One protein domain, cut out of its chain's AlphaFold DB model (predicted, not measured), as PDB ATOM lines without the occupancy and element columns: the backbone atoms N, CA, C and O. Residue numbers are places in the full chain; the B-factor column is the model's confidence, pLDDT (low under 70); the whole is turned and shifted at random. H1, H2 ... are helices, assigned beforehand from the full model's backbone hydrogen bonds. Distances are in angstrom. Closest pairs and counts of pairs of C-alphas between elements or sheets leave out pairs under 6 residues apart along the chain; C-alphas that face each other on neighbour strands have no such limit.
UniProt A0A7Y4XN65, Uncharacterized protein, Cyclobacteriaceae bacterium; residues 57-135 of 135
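AT A GLANCE: This is residues 57 to 135 of the 135 residues of an uncharacterized protein of Cyclobacteriaceae bacterium (UniProt A0A7Y4XN65). Three helices, H1, H3 and H5, lie side by side in a row and run the same way from each to the next, and a second pair, H2 and H4, packs side by side over one side of that row at a slant. The chain passes back and forth between the row and the pair, and after H5 residues 129 to 135 fold back as a tail on the side of H4. The printed part has 79 residues with five named helices, in the order H1, H2, H3, H4, H5, and no named strand; the class is all helix. The whole is compact, with a radius of gyration of the C-alphas of 12.0 A, yet elongated in outline, spanning 38 by 23 by 18 A.

HOW THE PARTS SIT: H1, residues 57 to 69, is the longest helix by residues and touches H3, residues 88 to 99, at a shallow tilt of 17 degrees, the same way; their closest C-alphas, those of Ile 66 and Arg 91, are 5.4 A apart. With residues 59 to 63 alone, H1 only just touches H2, residues 74 to 84, with 3 pairs of C-alphas within 8 A, the closest being Val 63 and Leu 77 at 6.8 A; the tilt is a steep 56 degrees, opposite ways. H2 touches H4, residues 106 to 114, at a shallow tilt of 16 degrees, the same way, with the C-alphas of Arg 84 and Leu 114 closest at 7.1 A. H3 and H4 form a helical hairpin, two successive helices that touch and run opposite ways, at a steep tilt of 41 degrees; H3 touches H4 with residues 89 to 94 alone, and the C-alphas of Leu 90 and Leu 109 are closest at 6.4 A. H3 also touches H5, residues 119 to 128, the same way at 36 degrees, only just a steep tilt, with the C-alphas of Gly 93 and Leu 119 closest at 5.0 A. H4 and H5 touch only at the corner by their link, and only just, with 3 pairs of C-alphas within 8 A; the closest are those of Asp 113 and Leu 119, 6.5 A apart. H2 and H3 are apart, as are H1 and H4, H1 and H5, and H2 and H5. Every O i to N i+4 pair is within hydrogen-bond range in H2, H3, H4 and H5, and 8 of 9 are in H1.

IN THESE COORDINATES: H1 begins at C-alpha 57, at (52.071, 2.302, 54.038), and measures 18.9 A from first to last C-alpha. H3 measures 16.5 A and begins at C-alpha 88, at (47.968, -7.844, 45.344). H2 measures 15.2 A, H5 14.3 A and H4 11.9 A. H5 ends at C-alpha 128, at (36.845, -25.057, 33.513).

THE WHOLE: The C-alphas of Lys 57 and Asn 130, the two farthest apart, are 39.0 A from each other. The printed part has no cut and ends at Leu 135, the chain's last residue. The links H1 to H2, H2 to H3 and H4 to H5 are tight, and H3 to H4 is short. The mean pLDDT of the printed part is 84.4, with residue 130 and residues 132 to 135 under 70.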
ATOM      1  N   LYS A  57      53.478   2.021  54.404       73.38
ATOM      2  CA  LYS A  57      52.071   2.302  54.038       73.38
ATOM      3  C   LYS A  57      51.535   1.299  53.012       73.38
ATOM      4  O   LYS A  57      50.338   1.021  53.006       73.38
ATOM      5  N   VAL A  58      52.412   0.776  52.150       75.12
ATOM      6  CA  VAL A  58      52.073  -0.220  51.127       75.12
ATOM      7  C   VAL A  58      51.740  -1.559  51.779       75.12
ATOM      8  O   VAL A  58      50.678  -2.107  51.504       75.12
ATOM      9  N   PHE A  59      52.584  -2.044  52.694       83.25
ATOM     10  CA  PHE A  59      52.320  -3.279  53.434       83.25
ATOM     11  C   PHE A  59      51.035  -3.176  54.258       83.25
ATOM     12  O   PHE A  59      50.149  -4.016  54.112       83.25
ATOM     13  N   TYR A  60      50.885  -2.114  55.061       80.62
ATOM     14  CA  TYR A  60      49.705  -1.943  55.911       80.62
ATOM     15  C   TYR A  60      48.400  -1.893  55.124       80.62
ATOM     16  O   TYR A  60      47.414  -2.495  55.548       80.62
ATOM     17  N   ARG A  61      48.378  -1.192  53.984       83.00
ATOM     18  CA  ARG A  61      47.189  -1.133  53.129       83.00
ATOM     19  C   ARG A  61      46.832  -2.523  52.608       83.00
ATOM     20  O   ARG A  61      45.692  -2.943  52.769       83.00
ATOM     21  N   SER A  62      47.804  -3.251  52.066       84.06
ATOM     22  CA  SER A  62      47.554  -4.571  51.482       84.06
ATOM     23  C   SER A  62      47.191  -5.636  52.523       84.06
ATOM     24  O   SER A  62      46.319  -6.463  52.269       84.06
ATOM     25  N   VAL A  63      47.807  -5.611  53.710       86.06
ATOM     26  CA  VAL A  63      47.454  -6.512  54.824       86.06
ATOM     27  C   VAL A  63      46.050  -6.231  55.327       86.06
ATOM     28  O   VAL A  63      45.283  -7.168  55.523       86.06
ATOM     29  N   LYS A  64      45.707  -4.951  55.510       85.75
ATOM     30  CA  LYS A  64      44.362  -4.537  55.909       85.75
ATOM     31  C   LYS A  64      43.326  -5.053  54.914       85.75
ATOM     32  O   LYS A  64      42.331  -5.623  55.343       85.75
ATOM     33  N   ASP A  65      43.580  -4.894  53.615       87.25
ATOM     34  CA  ASP A  65      42.678  -5.386  52.576       87.25
ATOM     35  C   ASP A  65      42.471  -6.904  52.700       87.25
ATOM     36  O   ASP A  65      41.333  -7.349  52.726       87.25
ATOM     37  N   ILE A  66      43.537  -7.704  52.840       89.69
ATOM     38  CA  ILE A  66      43.422  -9.171  52.938       89.69
ATOM     39  C   ILE A  66      42.749  -9.621  54.232       89.69
ATOM     40  O   ILE A  66      41.875 -10.482  54.178       89.69
ATOM     41  N   TRP A  67      43.121  -9.031  55.368       83.94
ATOM     42  CA  TRP A  67      42.539  -9.346  56.676       83.94
ATOM     43  C   TRP A  67      41.015  -9.185  56.670       83.94
ATOM     44  O   TRP A  67      40.305  -9.959  57.301       83.94
ATOM     45  N   PHE A  68      40.487  -8.187  55.952       87.19
ATOM     46  CA  PHE A  68      39.037  -8.015  55.825       87.19
ATOM     47  C   PHE A  68      38.352  -9.120  55.024       87.19
ATOM     48  O   PHE A  68      37.174  -9.384  55.256       87.19
ATOM     49  N   TRP A  69      39.051  -9.737  54.071       85.31
ATOM     50  CA  TRP A  69      38.481 -10.782  53.224       85.31
ATOM     51  C   TRP A  69      38.653 -12.184  53.805       85.31
ATOM     52  O   TRP A  69      37.852 -13.061  53.489       85.31
ATOM     53  N   GLU A  70      39.676 -12.404  54.631       87.50
ATOM     54  CA  GLU A  70      40.000 -13.702  55.216       87.50
ATOM     55  C   GLU A  70      40.767 -13.526  56.537       87.50
ATOM     56  O   GLU A  70      41.680 -12.701  56.625       87.50
ATOM     57  N   GLU A  71      40.448 -14.334  57.554       85.19
ATOM     58  CA  GLU A  71      41.133 -14.325  58.857       85.19
ATOM     59  C   GLU A  71      42.524 -14.975  58.763       85.19
ATOM     60  O   GLU A  71      42.784 -16.076  59.254       85.19
ATOM     61  N   VAL A  72      43.452 -14.294  58.093       85.50
ATOM     62  CA  VAL A  72      44.829 -14.759  57.920       85.50
ATOM     63  C   VAL A  72      45.722 -14.175  59.020       85.50
ATOM     64  O   VAL A  72      45.793 -12.952  59.158       85.50
ATOM     65  N   PRO A  73      46.491 -15.007  59.749       84.62
ATOM     66  CA  PRO A  73      47.480 -14.520  60.706       84.62
ATOM     67  C   PRO A  73      48.474 -13.552  60.056       84.62
ATOM     68  O   PRO A  73      49.036 -13.840  58.989       84.62
ATOM     69  N   ILE A  74      48.745 -12.424  60.718       80.00
ATOM     70  CA  ILE A  74      49.619 -11.366  60.188       80.00
ATOM     71  C   ILE A  74      51.027 -11.884  59.891       80.00
ATOM     72  O   ILE A  74      51.697 -11.412  58.977       80.00
ATOM     73  N   GLU A  75      51.467 -12.905  60.621       80.44
ATOM     74  CA  GLU A  75      52.733 -13.594  60.431       80.44
ATOM     75  C   GLU A  75      52.844 -14.211  59.038       80.44
ATOM     76  O   GLU A  75      53.881 -14.061  58.393       80.44
ATOM     77  N   LYS A  76      51.780 -14.865  58.558       86.81
ATOM     78  CA  LYS A  76      51.761 -15.491  57.230       86.81
ATOM     79  C   LYS A  76      51.805 -14.435  56.130       86.81
ATOM     80  O   LYS A  76      52.584 -14.567  55.191       86.81
ATOM     81  N   LEU A  77      51.029 -13.360  56.285       88.19
ATOM     82  CA  LEU A  77      51.023 -12.231  55.346       88.19
ATOM     83  C   LEU A  77      52.376 -11.518  55.305       88.19
ATOM     84  O   LEU A  77      52.857 -11.161  54.233       88.19
ATOM     85  N   THR A  78      53.015 -11.366  56.465       82.12
ATOM     86  CA  THR A  78      54.360 -10.794  56.573       82.12
ATOM     87  C   THR A  78      55.364 -11.652  55.816       82.12
ATOM     88  O   THR A  78      56.084 -11.134  54.970       82.12
ATOM     89  N   ILE A  79      55.392 -12.965  56.066       83.62
ATOM     90  CA  ILE A  79      56.307 -13.889  55.378       83.62
ATOM     91  C   ILE A  79      56.092 -13.830  53.862       83.62
ATOM     92  O   ILE A  79      57.051 -13.697  53.105       83.62
ATOM     93  N   HIS A  80      54.839 -13.867  53.413       87.62
ATOM     94  CA  HIS A  80      54.517 -13.831  51.990       87.62
ATOM     95  C   HIS A  80      54.939 -12.510  51.331       87.62
ATOM     96  O   HIS A  80      55.569 -12.512  50.273       87.62
ATOM     97  N   TYR A  81      54.688 -11.378  51.996       87.44
ATOM     98  CA  TYR A  81      55.148 -10.068  51.537       87.44
ATOM     99  C   TYR A  81      56.675  -9.973  51.503       87.44
ATOM    100  O   TYR A  81      57.232  -9.372  50.590       87.44
ATOM    101  N   LEU A  82      57.385 -10.583  52.455       80.81
ATOM    102  CA  LEU A  82      58.848 -10.611  52.429       80.81
ATOM    103  C   LEU A  82      59.385 -11.337  51.193       80.81
ATOM    104  O   LEU A  82      60.382 -10.885  50.626       80.81
ATOM    105  N   LEU A  83      58.707 -12.405  50.768       84.00
ATOM    106  CA  LEU A  83      59.086 -13.212  49.609       84.00
ATOM    107  C   LEU A  83      58.731 -12.543  48.273       84.00
ATOM    108  O   LEU A  83      59.513 -12.627  47.330       84.00
ATOM    109  N   ARG A  84      57.572 -11.879  48.176       85.94
ATOM    110  CA  ARG A  84      57.037 -11.349  46.903       85.94
ATOM    111  C   ARG A  84      57.111  -9.832  46.759       85.94
ATOM    112  O   ARG A  84      56.990  -9.324  45.652       85.94
ATOM    113  N   LYS A  85      57.294  -9.110  47.867       85.44
ATOM    114  CA  LYS A  85      57.198  -7.640  47.995       85.44
ATOM    115  C   LYS A  85      55.855  -7.046  47.556       85.44
ATOM    116  O   LYS A  85      55.719  -5.828  47.467       85.44
ATOM    117  N   ASP A  86      54.853  -7.893  47.349       87.62
ATOM    118  CA  ASP A  86      53.500  -7.536  46.949       87.62
ATOM    119  C   ASP A  86      52.525  -8.616  47.445       87.62
ATOM    120  O   ASP A  86      52.872  -9.795  47.503       87.62
ATOM    121  N   LEU A  87      51.318  -8.206  47.832       91.94
ATOM    122  CA  LEU A  87      50.218  -9.089  48.237       91.94
ATOM    123  C   LEU A  87      48.997  -8.970  47.304       91.94
ATOM    124  O   LEU A  87      47.964  -9.586  47.559       91.94
ATOM    125  N   THR A  88      49.088  -8.174  46.236       92.12
ATOM    126  CA  THR A  88      47.968  -7.844  45.344       92.12
ATOM    127  C   THR A  88      47.361  -9.087  44.698       92.12
ATOM    128  O   THR A  88      46.154  -9.289  44.790       92.12
ATOM    129  N   ASN A  89      48.187  -9.969  44.127       93.44
ATOM    130  CA  ASN A  89      47.714 -11.211  43.507       93.44
ATOM    131  C   ASN A  89      46.966 -12.099  44.518       93.44
ATOM    132  O   ASN A  89      45.894 -12.619  44.216       93.44
ATOM    133  N   LEU A  90      47.497 -12.215  45.743       93.25
ATOM    134  CA  LEU A  90      46.891 -12.982  46.834       93.25
ATOM    135  C   LEU A  90      45.524 -12.421  47.238       93.25
ATOM    136  O   LEU A  90      44.555 -13.173  47.334       93.25
ATOM    137  N   ARG A  91      45.433 -11.097  47.418       92.50
ATOM    138  CA  ARG A  91      44.170 -10.398  47.691       92.50
ATOM    139  C   ARG A  91      43.144 -10.668  46.595       92.50
ATOM    140  O   ARG A  91      42.011 -11.030  46.895       92.50
ATOM    141  N   ASP A  92      43.541 -10.498  45.341       92.69
ATOM    142  CA  ASP A  92      42.634 -10.632  44.204       92.69
ATOM    143  C   ASP A  92      42.147 -12.086  44.054       92.69
ATOM    144  O   ASP A  92      40.970 -12.314  43.781       92.69
ATOM    145  N   GLY A  93      43.005 -13.075  44.331       92.44
ATOM    146  CA  GLY A  93      42.616 -14.487  44.381       92.44
ATOM    147  C   GLY A  93      41.610 -14.810  45.492       92.44
ATOM    148  O   GLY A  93      40.652 -15.542  45.254       92.44
ATOM    149  N   ILE A  94      41.779 -14.236  46.690       92.25
ATOM    150  CA  ILE A  94      40.821 -14.388  47.803       92.25
ATOM    151  C   ILE A  94      39.456 -13.798  47.418       92.25
ATOM    152  O   ILE A  94      38.427 -14.443  47.619       92.25
ATOM    153  N   ILE A  95      39.444 -12.595  46.834       91.94
ATOM    154  CA  ILE A  95      38.212 -11.936  46.374       91.94
ATOM    155  C   ILE A  95      37.495 -12.806  45.337       91.94
ATOM    156  O   ILE A  95      36.289 -13.019  45.452       91.94
ATOM    157  N   GLU A  96      38.225 -13.340  44.359       91.88
ATOM    158  CA  GLU A  96      37.664 -14.202  43.316       91.88
ATOM    159  C   GLU A  96      37.027 -15.471  43.916       91.88
ATOM    160  O   GLU A  96      35.894 -15.813  43.577       91.88
ATOM    161  N   MET A  97      37.696 -16.131  44.870       89.31
ATOM    162  CA  MET A  97      37.149 -17.311  45.559       89.31
ATOM    163  C   MET A  97      35.888 -16.978  46.373       89.31
ATOM    164  O   MET A  97      34.909 -17.723  46.296       89.31
ATOM    165  N   LYS A  98      35.858 -15.842  47.096       88.38
ATOM    166  CA  LYS A  98      34.645 -15.382  47.809       88.38
ATOM    167  C   LYS A  98      33.492 -15.123  46.840       88.38
ATOM    168  O   LYS A  98      32.375 -15.554  47.107       88.38
ATOM    169  N   GLN A  99      33.743 -14.436  45.722       90.38
ATOM    170  CA  GLN A  99      32.715 -14.142  44.713       90.38
ATOM    171  C   GLN A  99      32.097 -15.417  44.128       90.38
ATOM    172  O   GLN A  99      30.921 -15.432  43.774       90.38
ATOM    173  N   LYS A 100      32.882 -16.492  44.074       86.38
ATOM    174  CA  LYS A 100      32.473 -17.820  43.603       86.38
ATOM    175  C   LYS A 100      31.888 -18.708  44.701       86.38
ATOM    176  O   LYS A 100      31.542 -19.853  44.431       86.38
ATOM    177  N   ASN A 101      31.762 -18.191  45.924       85.62
ATOM    178  CA  ASN A 101      31.294 -18.932  47.095       85.62
ATOM    179  C   ASN A 101      32.118 -20.211  47.363       85.62
ATOM    180  O   ASN A 101      31.597 -21.220  47.837       85.62
ATOM    181  N   ALA A 102      33.410 -20.169  47.021       82.88
ATOM    182  CA  ALA A 102      34.348 -21.267  47.191       82.88
ATOM    183  C   ALA A 102      35.126 -21.130  48.507       82.88
ATOM    184  O   ALA A 102      35.365 -20.029  49.010       82.88
ATOM    185  N   GLU A 103      35.544 -22.266  49.061       85.19
ATOM    186  CA  GLU A 103      36.354 -22.303  50.275       85.19
ATOM    187  C   GLU A 103      37.736 -21.683  50.030       85.19
ATOM    188  O   GLU A 103      38.424 -22.010  49.060       85.19
ATOM    189  N   ILE A 104      38.153 -20.780  50.918       81.56
ATOM    190  CA  ILE A 104      39.421 -20.064  50.781       81.56
ATOM    191  C   ILE A 104      40.510 -20.812  51.526       81.56
ATOM    192  O   ILE A 104      40.717 -20.652  52.723       81.56
ATOM    193  N   GLN A 105      41.273 -21.597  50.780       85.31
ATOM    194  CA  GLN A 105      42.480 -22.209  51.307       85.31
ATOM    195  C   GLN A 105      43.672 -21.269  51.103       85.31
ATOM    196  O   GLN A 105      44.328 -21.292  50.059       85.31
ATOM    197  N   PHE A 106      43.983 -20.449  52.115       86.62
ATOM    198  CA  PHE A 106      45.095 -19.489  52.049       86.62
ATOM    199  C   PHE A 106      46.412 -20.134  51.597       86.62
ATOM    200  O   PHE A 106      47.114 -19.571  50.764       86.62
ATOM    201  N   ASN A 107      46.744 -21.324  52.107       87.06
ATOM    202  CA  ASN A 107      47.987 -22.020  51.755       87.06
ATOM    203  C   ASN A 107      48.055 -22.360  50.254       87.06
ATOM    204  O   ASN A 107      49.119 -22.255  49.644       87.06
ATOM    205  N   THR A 108      46.924 -22.724  49.652       87.31
ATOM    206  CA  THR A 108      46.811 -23.042  48.225       87.31
ATOM    207  C   THR A 108      47.025 -21.789  47.380       87.31
ATOM    208  O   THR A 108      47.869 -21.781  46.483       87.31
ATOM    209  N   LEU A 109      46.349 -20.689  47.727       90.00
ATOM    210  CA  LEU A 109      46.530 -19.399  47.054       90.00
ATOM    211  C   LEU A 109      47.966 -18.874  47.214       90.00
ATOM    212  O   LEU A 109      48.593 -18.442  46.248       90.00
ATOM    213  N   ALA A 110      48.527 -18.976  48.418       90.62
ATOM    214  CA  ALA A 110      49.902 -18.582  48.690       90.62
ATOM    215  C   ALA A 110      50.893 -19.398  47.851       90.62
ATOM    216  O   ALA A 110      51.808 -18.830  47.263       90.62
ATOM    217  N   THR A 111      50.689 -20.710  47.718       88.69
ATOM    218  CA  THR A 111      51.562 -21.574  46.910       88.69
ATOM    219  C   THR A 111      51.581 -21.135  45.448       88.69
ATOM    220  O   THR A 111      52.658 -20.953  44.881       88.69
ATOM    221  N   PHE A 112      50.409 -20.913  44.847       89.81
ATOM    222  CA  PHE A 112      50.309 -20.464  43.457       89.81
ATOM    223  C   PHE A 112      50.920 -19.075  43.237       89.81
ATOM    224  O   PHE A 112      51.633 -18.874  42.252       89.81
ATOM    225  N   ASP A 113      50.703 -18.134  44.158       92.25
ATOM    226  CA  ASP A 113      51.331 -16.818  44.051       92.25
ATOM    227  C   ASP A 113      52.857 -16.896  44.216       92.25
ATOM    228  O   ASP A 113      53.588 -16.274  43.447       92.25
ATOM    229  N   LEU A 114      53.375 -17.715  45.142       89.75
ATOM    230  CA  LEU A 114      54.821 -17.890  45.337       89.75
ATOM    231  C   LEU A 114      55.526 -18.434  44.090       89.75
ATOM    232  O   LEU A 114      56.622 -17.977  43.768       89.75
ATOM    233  N   VAL A 115      54.891 -19.346  43.349       89.12
ATOM    234  CA  VAL A 115      55.422 -19.852  42.068       89.12
ATOM    235  C   VAL A 115      55.196 -18.888  40.895       89.12
ATOM    236  O   VAL A 115      55.475 -19.230  39.748       89.12
ATOM    237  N   GLY A 116      54.691 -17.679  41.157       87.75
ATOM    238  CA  GLY A 116      54.511 -16.631  40.158       87.75
ATOM    239  C   GLY A 116      53.295 -16.809  39.254       87.75
ATOM    240  O   GLY A 116      53.226 -16.160  38.211       87.75
ATOM    241  N   ARG A 117      52.339 -17.669  39.619       89.50
ATOM    242  CA  ARG A 117      51.116 -17.861  38.833       89.50
ATOM    243  C   ARG A 117      50.073 -16.801  39.174       89.50
ATOM    244  O   ARG A 117      49.937 -16.375  40.318       89.50
ATOM    245  N   ASN A 118      49.309 -16.394  38.164       91.81
ATOM    246  CA  ASN A 118      48.178 -15.491  38.346       91.81
ATOM    247  C   ASN A 118      47.013 -16.260  38.981       91.81
ATOM    248  O   ASN A 118      46.474 -17.180  38.365       91.81
ATOM    249  N   LEU A 119      46.619 -15.875  40.195       92.12
ATOM    250  CA  LEU A 119      45.621 -16.618  40.959       92.12
ATOM    251  C   LEU A 119      44.250 -16.619  40.299       92.12
ATOM    252  O   LEU A 119      43.607 -17.662  40.240       92.12
ATOM    253  N   LYS A 120      43.830 -15.483  39.744       90.88
ATOM    254  CA  LYS A 120      42.546 -15.371  39.051       90.88
ATOM    255  C   LYS A 120      42.458 -16.337  37.870       90.88
ATOM    256  O   LYS A 120      41.436 -16.989  37.672       90.88
ATOM    257  N   GLU A 121      43.544 -16.464  37.111       90.38
ATOM    258  CA  GLU A 121      43.591 -17.381  35.975       90.38
ATOM    259  C   GLU A 121      43.637 -18.851  36.414       90.38
ATOM    260  O   GLU A 121      42.965 -19.684  35.812       90.38
ATOM    261  N   GLU A 122      44.376 -19.187  37.474       89.31
ATOM    262  CA  GLU A 122      44.393 -20.560  37.998       89.31
ATOM    263  C   GLU A 122      43.028 -20.966  38.578       89.31
ATOM    264  O   GLU A 122      42.581 -22.087  38.341       89.31
ATOM    265  N   ILE A 123      42.321 -20.045  39.244       87.88
ATOM    266  CA  ILE A 123      40.939 -20.249  39.706       87.88
ATOM    267  C   ILE A 123      40.010 -20.510  38.518       87.88
ATOM    268  O   ILE A 123      39.290 -21.508  38.506       87.88
ATOM    269  N   ARG A 124      40.080 -19.678  37.473       86.50
ATOM    270  CA  ARG A 124      39.273 -19.846  36.256       86.50
ATOM    271  C   ARG A 124      39.553 -21.177  35.549       86.50
ATOM    272  O   ARG A 124      38.627 -21.840  35.087       86.50
ATOM    273  N   LYS A 125      40.819 -21.594  35.458       85.88
ATOM    274  CA  LYS A 125      41.197 -22.896  34.880       85.88
ATOM    275  C   LYS A 125      40.673 -24.062  35.706       85.88
ATOM    276  O   LYS A 125      40.231 -25.048  35.124       85.88
ATOM    277  N   ALA A 126      40.743 -23.978  37.028       80.19
ATOM    278  CA  ALA A 126      40.231 -25.028  37.895       80.19
ATOM    279  C   ALA A 126      38.719 -25.214  37.708       80.19
ATOM    280  O   ALA A 126      38.270 -26.349  37.574       80.19
ATOM    281  N   GLU A 127      37.953 -24.126  37.576       78.12
ATOM    282  CA  GLU A 127      36.523 -24.198  37.251       78.12
ATOM    283  C   GLU A 127      36.263 -24.872  35.902       78.12
ATOM    284  O   GLU A 127      35.448 -25.786  35.819       78.12
ATOM    285  N   LEU A 128      36.989 -24.469  34.851       80.81
ATOM    286  CA  LEU A 128      36.845 -25.057  33.513       80.81
ATOM    287  C   LEU A 128      37.126 -26.567  33.493       80.81
ATOM    288  O   LEU A 128      36.597 -27.276  32.641       80.81
ATOM    289  N   ASN A 129      37.947 -27.051  34.426       76.50
ATOM    290  CA  ASN A 129      38.339 -28.452  34.535       76.50
ATOM    291  C   ASN A 129      37.628 -29.208  35.676       76.50
ATOM    292  O   ASN A 129      37.996 -30.349  35.954       76.50
ATOM    293  N   ASN A 130      36.623 -28.611  36.340       68.25
ATOM    294  CA  ASN A 130      35.948 -29.172  37.525       68.25
ATOM    295  C   ASN A 130      36.905 -29.598  38.659       68.25
ATOM    296  O   ASN A 130      36.647 -30.556  39.393       68.25
ATOM    297  N   TRP A 131      38.032 -28.906  38.824       72.31
ATOM    298  CA  TRP A 131      38.951 -29.165  39.926       72.31
ATOM    299  C   TRP A 131      38.410 -28.536  41.206       72.31
ATOM    300  O   TRP A 131      38.150 -27.336  41.269       72.31
ATOM    301  N   THR A 132      38.264 -29.345  42.254       61.41
ATOM    302  CA  THR A 132      38.032 -28.809  43.594       61.41
ATOM    303  C   THR A 132      39.374 -28.370  44.170       61.41
ATOM    304  O   THR A 132      40.317 -29.158  44.226       61.41
ATOM    305  N   PHE A 133      39.477 -27.108  44.600       57.00
ATOM    306  CA  PHE A 133      40.598 -26.628  45.412       57.00
ATOM    307  C   PHE A 133      40.495 -27.251  46.809       57.00
ATOM    308  O   PHE A 133      40.054 -26.615  47.759       57.00
ATOM    309  N   ARG A 134      40.813 -28.540  46.906       43.47
ATOM    310  CA  ARG A 134      40.948 -29.278  48.157       43.47
ATOM    311  C   ARG A 134      42.352 -29.859  48.176       43.47
ATOM    312  O   ARG A 134      42.579 -30.931  47.619       43.47
ATOM    313  N   LEU A 135      43.287 -29.115  48.756       37.97
ATOM    314  CA  LEU A 135      44.560 -29.654  49.235       37.97
ATOM    315  C   LEU A 135      44.558 -29.645  50.761       37.97
ATOM    316  O   LEU A 135      44.017 -28.674  51.343       37.97
TER     317      LEU A 135